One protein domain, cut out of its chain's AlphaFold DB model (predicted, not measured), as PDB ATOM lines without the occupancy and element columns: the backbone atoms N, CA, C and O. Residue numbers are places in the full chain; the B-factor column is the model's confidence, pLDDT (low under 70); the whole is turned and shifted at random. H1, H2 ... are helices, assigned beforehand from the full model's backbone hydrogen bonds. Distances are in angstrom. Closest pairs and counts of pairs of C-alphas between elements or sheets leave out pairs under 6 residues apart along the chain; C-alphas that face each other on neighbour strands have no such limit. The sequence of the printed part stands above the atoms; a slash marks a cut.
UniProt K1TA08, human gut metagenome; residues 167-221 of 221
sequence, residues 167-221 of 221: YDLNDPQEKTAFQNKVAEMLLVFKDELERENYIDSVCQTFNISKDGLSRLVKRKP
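This is residues 167 to 221 of the 221 residues of a protein of human gut metagenome (UniProt K1TA08). Helices H1 and H2 form a hairpin opened into a V, joined near residue 186, and H3 packs across one side of the V, touching both arms. The printed part has 55 residues with three named helices, H1, H2 and H3 in chain order, and no named strand: all helix. It is compact, with a radius of gyration of the C-alphas of 10.8 A and spans of 33 by 23 by 16 A.

H1, residues 172 to 186, and H2, residues 192 to 206, form a helical hairpin. They only just touch, with 3 pairs of C-alphas within 8 A, through residue 186 of H1 alone and residues 195 to 199 of H2 alone; the closest C-alphas, of Leu 186 and Arg 195, are 6.5 A apart. They run opposite ways at a shallow tilt of 32 degrees, only just short of steep. H3, residues 210 to 219, touches H1 at a steep tilt of 65 degrees, the same way; the closest C-alphas, of Ala 183 and Val 217, are 4.9 A apart. H3 touches residues 199 to 203 alone of H2, at a steep tilt of 47 degrees, opposite ways; the closest C-alphas, of Cys 203 and Lys 210, are 5.8 A apart. In H1, H2 and H3 every O i to N i+4 pair is within hydrogen-bond range.

H1 begins at C-alpha 172 (23.927, 26.320, -26.045) and is 21.2 A long; H2 is 20.7 A and H3 14.3 A, ending at C-alpha 219 (39.292, 25.318, -39.209).

The C-alphas farthest apart, of Asp 171 and Asp 191, are 32.7 A apart. The printed part has no cut, and both links are tight. Residue 221, the chain's last, is the one printed residue with pLDDT under 70.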
ATOM      1  N   TYR A 167      31.409  32.054 -19.102       97.00
ATOM      2  CA  TYR A 167      30.351  31.406 -19.881       97.00
ATOM      3  C   TYR A 167      29.395  30.597 -18.990       97.00
ATOM      4  O   TYR A 167      29.833  29.843 -18.115       97.00
ATOM      5  N   ASP A 168      28.098  30.662 -19.275       95.44
ATOM      6  CA  ASP A 168      27.094  29.706 -18.816       95.44
ATOM      7  C   ASP A 168      27.062  28.491 -19.750       95.44
ATOM      8  O   ASP A 168      26.572  28.527 -20.876       95.44
ATOM      9  N   LEU A 169      27.577  27.359 -19.272       92.69
ATOM     10  CA  LEU A 169      27.631  26.133 -20.071       92.69
ATOM     11  C   LEU A 169      26.271  25.432 -20.242       92.69
ATOM     12  O   LEU A 169      26.211  24.426 -20.958       92.69
ATOM     13  N   ASN A 170      25.210  25.924 -19.594       94.38
ATOM     14  CA  ASN A 170      23.842  25.455 -19.820       94.38
ATOM     15  C   ASN A 170      23.186  26.147 -21.019       94.38
ATOM     16  O   ASN A 170      22.268  25.579 -21.612       94.38
ATOM     17  N   ASP A 171      23.678  27.325 -21.408       96.94
ATOM     18  CA  ASP A 171      23.253  28.006 -22.621       96.94
ATOM     19  C   ASP A 171      23.997  27.418 -23.844       96.94
ATOM     20  O   ASP A 171      25.234  27.391 -23.882       96.94
ATOM     21  N   PRO A 172      23.285  26.911 -24.871       94.88
ATOM     22  CA  PRO A 172      23.927  26.320 -26.045       94.88
ATOM     23  C   PRO A 172      24.829  27.282 -26.835       94.88
ATOM     24  O   PRO A 172      25.841  26.849 -27.402       94.88
ATOM     25  N   GLN A 173      24.478  28.568 -26.898       96.44
ATOM     26  CA  GLN A 173      25.246  29.592 -27.602       96.44
ATOM     27  C   GLN A 173      26.532  29.915 -26.836       96.44
ATOM     28  O   GLN A 173      27.610  29.907 -27.437       96.44
ATOM     29  N   GLU A 174      26.458  30.112 -25.521       97.38
ATOM     30  CA  GLU A 174      27.643  30.364 -24.692       97.38
ATOM     31  C   GLU A 174      28.552  29.136 -24.590       97.38
ATOM     32  O   GLU A 174      29.772  29.258 -24.722       97.38
ATOM     33  N   LYS A 175      27.988  27.925 -24.494       94.81
ATOM     34  CA  LYS A 175      28.756  26.674 -24.587       94.81
ATOM     35  C   LYS A 175      29.517  26.569 -25.909       94.81
ATOM     36  O   LYS A 175      30.679  26.155 -25.930       94.81
ATOM     37  N   THR A 176      28.882  26.953 -27.017       94.69
ATOM     38  CA  THR A 176      29.528  26.992 -28.336       94.69
ATOM     39  C   THR A 176      30.625  28.059 -28.382       94.69
ATOM     40  O   THR A 176      31.701  27.813 -28.932       94.69
ATOM     41  N   ALA A 177      30.398  29.230 -27.782       96.56
ATOM     42  CA  ALA A 177      31.391  30.299 -27.696       96.56
ATOM     43  C   ALA A 177      32.622  29.876 -26.873       96.56
ATOM     44  O   ALA A 177      33.749  30.066 -27.332       96.56
ATOM     45  N   PHE A 178      32.422  29.209 -25.732       96.88
ATOM     46  CA  PHE A 178      33.499  28.640 -24.922       96.88
ATOM     47  C   PHE A 178      34.342  27.635 -25.719       96.88
ATOM     48  O   PHE A 178      35.563  27.752 -25.766       96.88
ATOM     49  N   GLN A 179      33.714  26.684 -26.420       95.94
ATOM     50  CA  GLN A 179      34.451  25.706 -27.237       95.94
ATOM     51  C   GLN A 179      35.249  26.364 -28.370       95.94
ATOM     52  O   GLN A 179      36.378  25.956 -28.644       95.94
ATOM     53  N   ASN A 180      34.702  27.407 -29.005       96.12
ATOM     54  CA  ASN A 180      35.438  28.196 -29.996       96.12
ATOM     55  C   ASN A 180      36.644  28.908 -29.377       96.12
ATOM     56  O   ASN A 180      37.721  28.905 -29.974       96.12
ATOM     57  N   LYS A 181      36.482  29.476 -28.178       97.38
ATOM     58  CA  LYS A 181      37.570  30.139 -27.457       97.38
ATOM     59  C   LYS A 181      38.681  29.161 -27.081       97.38
ATOM     60  O   LYS A 181      39.855  29.448 -27.296       97.38
ATOM     61  N   VAL A 182      38.320  27.976 -26.601       97.12
ATOM     62  CA  VAL A 182      39.269  26.895 -26.301       97.12
ATOM     63  C   VAL A 182      40.015  26.442 -27.558       97.12
ATOM     64  O   VAL A 182      41.231  26.258 -27.512       97.12
ATOM     65  N   ALA A 183      39.323  26.319 -28.697       96.94
ATOM     66  CA  ALA A 183      39.964  25.996 -29.971       96.94
ATOM     67  C   ALA A 183      41.012  27.050 -30.382       96.94
ATOM     68  O   ALA A 183      42.078  26.682 -30.866       96.94
ATOM     69  N   GLU A 184      40.749  28.341 -30.150       96.62
ATOM     70  CA  GLU A 184      41.730  29.418 -30.371       96.62
ATOM     71  C   GLU A 184      42.921  29.321 -29.418       96.62
ATOM     72  O   GLU A 184      44.067  29.467 -29.839       96.62
ATOM     73  N   MET A 185      42.671  29.044 -28.136       96.44
ATOM     74  CA  MET A 185      43.732  28.890 -27.139       96.44
ATOM     75  C   MET A 185      44.676  27.729 -27.483       96.44
ATOM     76  O   MET A 185      45.877  27.835 -27.254       96.44
ATOM     77  N   LEU A 186      44.167  26.642 -28.071       96.44
ATOM     78  CA  LEU A 186      44.969  25.483 -28.485       96.44
ATOM     79  C   LEU A 186      45.975  25.798 -29.607       96.44
ATOM     80  O   LEU A 186      46.976  25.095 -29.736       96.44
ATOM     81  N   LEU A 187      45.775  26.873 -30.380       95.00
ATOM     82  CA  LEU A 187      46.714  27.303 -31.431       95.00
ATOM     83  C   LEU A 187      48.052  27.797 -30.870       95.00
ATOM     84  O   LEU A 187      49.023  27.973 -31.604       95.00
ATOM     85  N   VAL A 188      48.122  28.000 -29.553       93.62
ATOM     86  CA  VAL A 188      49.348  28.370 -28.854       93.62
ATOM     87  C   VAL A 188      50.426  27.277 -28.965       93.62
ATOM     88  O   VAL A 188      51.615  27.604 -28.895       93.62
ATOM     89  N   PHE A 189      50.022  26.013 -29.161       93.88
ATOM     90  CA  PHE A 189      50.895  24.853 -29.356       93.88
ATOM     91  C   PHE A 189      51.182  24.652 -30.841       93.88
ATOM     92  O   PHE A 189      50.285  24.331 -31.619       93.88
ATOM     93  N   LYS A 190      52.436  24.849 -31.254       91.62
ATOM     94  CA  LYS A 190      52.834  24.723 -32.665       91.62
ATOM     95  C   LYS A 190      53.019  23.272 -33.094       91.62
ATOM     96  O   LYS A 190      52.709  22.955 -34.236       91.62
ATOM     97  N   ASP A 191      53.510  22.432 -32.189       94.00
ATOM     98  CA  ASP A 191      53.680  21.003 -32.422       94.00
ATOM     99  C   ASP A 191      52.315  20.298 -32.439       94.00
ATOM    100  O   ASP A 191      51.470  20.533 -31.572       94.00
ATOM    101  N   GLU A 192      52.078  19.478 -33.462       92.62
ATOM    102  CA  GLU A 192      50.778  18.835 -33.683       92.62
ATOM    103  C   GLU A 192      50.487  17.767 -32.625       92.62
ATOM    104  O   GLU A 192      49.369  17.706 -32.116       92.62
ATOM    105  N   LEU A 193      51.503  16.990 -32.237       94.12
ATOM    106  CA  LEU A 193      51.373  15.948 -31.225       94.12
ATOM    107  C   LEU A 193      51.116  16.557 -29.841       94.12
ATOM    108  O   LEU A 193      50.234  16.106 -29.112       94.12
ATOM    109  N   GLU A 194      51.850  17.611 -29.478       93.88
ATOM    110  CA  GLU A 194      51.604  18.377 -28.254       93.88
ATOM    111  C   GLU A 194      50.173  18.928 -28.239       93.88
ATOM    112  O   GLU A 194      49.447  18.743 -27.259       93.88
ATOM    113  N   ARG A 195      49.731  19.545 -29.341       95.81
ATOM    114  CA  ARG A 195      48.369  20.077 -29.458       95.81
ATOM    115  C   ARG A 195      47.312  18.984 -29.316       95.81
ATOM    116  O   ARG A 195      46.316  19.216 -28.636       95.81
ATOM    117  N   GLU A 196      47.513  17.810 -29.914       95.00
ATOM    118  CA  GLU A 196      46.590  16.677 -29.785       95.00
ATOM    119  C   GLU A 196      46.493  16.179 -28.335       95.00
ATOM    120  O   GLU A 196      45.390  16.033 -27.807       95.00
ATOM    121  N   ASN A 197      47.625  16.031 -27.641       95.75
ATOM    122  CA  ASN A 197      47.642  15.644 -26.226       95.75
ATOM    123  C   ASN A 197      46.882  16.650 -25.337       95.75
ATOM    124  O   ASN A 197      46.193  16.275 -24.379       95.75
ATOM    125  N   TYR A 198      46.979  17.944 -25.658       96.12
ATOM    126  CA  TYR A 198      46.229  18.988 -24.965       96.12
ATOM    127  C   TYR A 198      44.744  19.017 -25.331       96.12
ATOM    128  O   TYR A 198      43.924  19.269 -24.443       96.12
ATOM    129  N   ILE A 199      44.375  18.716 -26.582       96.50
ATOM    130  CA  ILE A 199      42.975  18.494 -26.968       96.50
ATOM    131  C   ILE A 199      42.384  17.387 -26.094       96.50
ATOM    132  O   ILE A 199      41.326  17.595 -25.502       96.50
ATOM    133  N   ASP A 200      43.082  16.261 -25.944       95.75
ATOM    134  CA  ASP A 200      42.594  15.119 -25.164       95.75
ATOM    135  C   ASP A 200      42.397  15.477 -23.694       95.75
ATOM    136  O   ASP A 200      41.327  15.240 -23.125       95.75
ATOM    137  N   SER A 201      43.389  16.146 -23.108       95.19
ATOM    138  CA  SER A 201      43.345  16.602 -21.716       95.19
ATOM    139  C   SER A 201      42.184  17.568 -21.453       95.19
ATOM    140  O   SER A 201      41.475  17.449 -20.449       95.19
ATOM    141  N   VAL A 202      41.947  18.518 -22.361       95.94
ATOM    142  CA  VAL A 202      40.821  19.458 -22.275       95.94
ATOM    143  C   VAL A 202      39.485  18.742 -22.440       95.94
ATOM    144  O   VAL A 202      38.567  18.985 -21.658       95.94
ATOM    145  N   CYS A 203      39.360  17.848 -23.422       95.31
ATOM    146  CA  CYS A 203      38.116  17.116 -23.660       95.31
ATOM    147  C   CYS A 203      37.710  16.291 -22.439       95.31
ATOM    148  O   CYS A 203      36.548  16.340 -22.034       95.31
ATOM    149  N   GLN A 204      38.671  15.608 -21.815       94.38
ATOM    150  CA  GLN A 204      38.450  14.844 -20.588       94.38
ATOM    151  C   GLN A 204      38.065  15.745 -19.409       94.38
ATOM    152  O   GLN A 204      37.103  15.456 -18.702       94.38
ATOM    153  N   THR A 205      38.778  16.857 -19.216       94.00
ATOM    154  CA  THR A 205      38.572  17.740 -18.054       94.00
ATOM    155  C   THR A 205      37.244  18.499 -18.119       94.00
ATOM    156  O   THR A 205      36.577  18.673 -17.101       94.00
ATOM    157  N   PHE A 206      36.841  18.954 -19.309       92.25
ATOM    158  CA  PHE A 206      35.673  19.826 -19.495       92.25
ATOM    159  C   PHE A 206      34.475  19.120 -20.142       92.25
ATOM    160  O   PHE A 206      33.482  19.777 -20.459       92.25
ATOM    161  N   ASN A 207      34.549  17.796 -20.329       89.69
ATOM    162  CA  ASN A 207      33.515  16.976 -20.968       89.69
ATOM    163  C   ASN A 207      33.087  17.528 -22.346       89.69
ATOM    164  O   ASN A 207      31.902  17.704 -22.647       89.69
ATOM    165  N   ILE A 208      34.081  17.861 -23.171       90.88
ATOM    166  CA  ILE A 208      33.904  18.353 -24.543       90.88
ATOM    167  C   ILE A 208      34.130  17.184 -25.511       90.88
ATOM    168  O   ILE A 208      34.996  16.342 -25.294       90.88
ATOM    169  N   SER A 209      33.368  17.130 -26.607       91.88
ATOM    170  CA  SER A 209      33.593  16.139 -27.665       91.88
ATOM    171  C   SER A 209      34.930  16.386 -28.380       91.88
ATOM    172  O   SER A 209      35.113  17.448 -28.983       91.88
ATOM    173  N   LYS A 210      35.823  15.382 -28.378       92.81
ATOM    174  CA  LYS A 210      37.119  15.420 -29.088       92.81
ATOM    175  C   LYS A 210      36.947  15.729 -30.572       92.81
ATOM    176  O   LYS A 210      37.632  16.599 -31.106       92.81
ATOM    177  N   ASP A 211      35.996  15.062 -31.215       91.56
ATOM    178  CA  ASP A 211      35.670  15.241 -32.629       91.56
ATOM    179  C   ASP A 211      35.283  16.683 -32.965       91.56
ATOM    180  O   ASP A 211      35.784  17.264 -33.932       91.56
ATOM    181  N   GLY A 212      34.398  17.267 -32.152       90.25
ATOM    182  CA  GLY A 212      33.950  18.646 -32.322       90.25
ATOM    183  C   GLY A 212      35.101  19.634 -32.158       90.25
ATOM    184  O   GLY A 212      35.342  20.455 -33.046       90.25
ATOM    185  N   LEU A 213      35.858  19.509 -31.063       93.88
ATOM    186  CA  LEU A 213      36.958  20.421 -30.756       93.88
ATOM    187  C   LEU A 213      38.087  20.327 -31.791       93.88
ATOM    188  O   LEU A 213      38.564  21.351 -32.274       93.88
ATOM    189  N   SER A 214      38.456  19.116 -32.211       92.75
ATOM    190  CA  SER A 214      39.502  18.897 -33.220       92.75
ATOM    191  C   SER A 214      39.150  19.540 -34.563       92.75
ATOM    192  O   SER A 214      40.003  20.152 -35.207       92.75
ATOM    193  N   ARG A 215      37.881  19.452 -34.994       92.62
ATOM    194  CA  ARG A 215      37.415  20.122 -36.221       92.62
ATOM    195  C   ARG A 215      37.446  21.642 -36.089       92.62
ATOM    196  O   ARG A 215      37.798  22.307 -37.059       92.62
ATOM    197  N   LEU A 216      37.085  22.188 -34.926       92.38
ATOM    198  CA  LEU A 216      37.162  23.631 -34.677       92.38
ATOM    199  C   LEU A 216      38.605  24.130 -34.768       92.38
ATOM    200  O   LEU A 216      38.853  25.109 -35.463       92.38
ATOM    201  N   VAL A 217      39.552  23.424 -34.145       93.00
ATOM    202  CA  VAL A 217      40.983  23.765 -34.198       93.00
ATOM    203  C   VAL A 217      41.504  23.739 -35.637       93.00
ATOM    204  O   VAL A 217      42.135  24.698 -36.061       93.00
ATOM    205  N   LYS A 218      41.191  22.696 -36.421       90.56
ATOM    206  CA  LYS A 218      41.636  22.572 -37.827       90.56
ATOM    207  C   LYS A 218      41.066  23.641 -38.767       90.56
ATOM    208  O   LYS A 218      41.630  23.874 -39.829       90.56
ATOM    209  N   ARG A 219      39.927  24.247 -38.421       90.88
ATOM    210  CA  ARG A 219      39.292  25.318 -39.209       90.88
ATOM    211  C   ARG A 219      39.852  26.703 -38.899       90.88
ATOM    212  O   ARG A 219      39.558  27.638 -39.641       90.88
ATOM    213  N   LYS A 220      40.576  26.857 -37.789       85.31
ATOM    214  CA  LYS A 220      41.195  28.128 -37.420       85.31
ATOM    215  C   LYS A 220      42.504  28.300 -38.217       85.31
ATOM    216  O   LYS A 220      43.181  27.298 -38.451       85.31
ATOM    217  N   PRO A 221      42.808  29.528 -38.671       66.50
ATOM    218  CA  PRO A 221      44.015  29.832 -39.438       66.50
ATOM    219  C   PRO A 221      45.302  29.659 -38.621       66.50
ATOM    220  O   PRO A 221      45.236  29.746 -37.371       66.50
TER     221      PRO A 221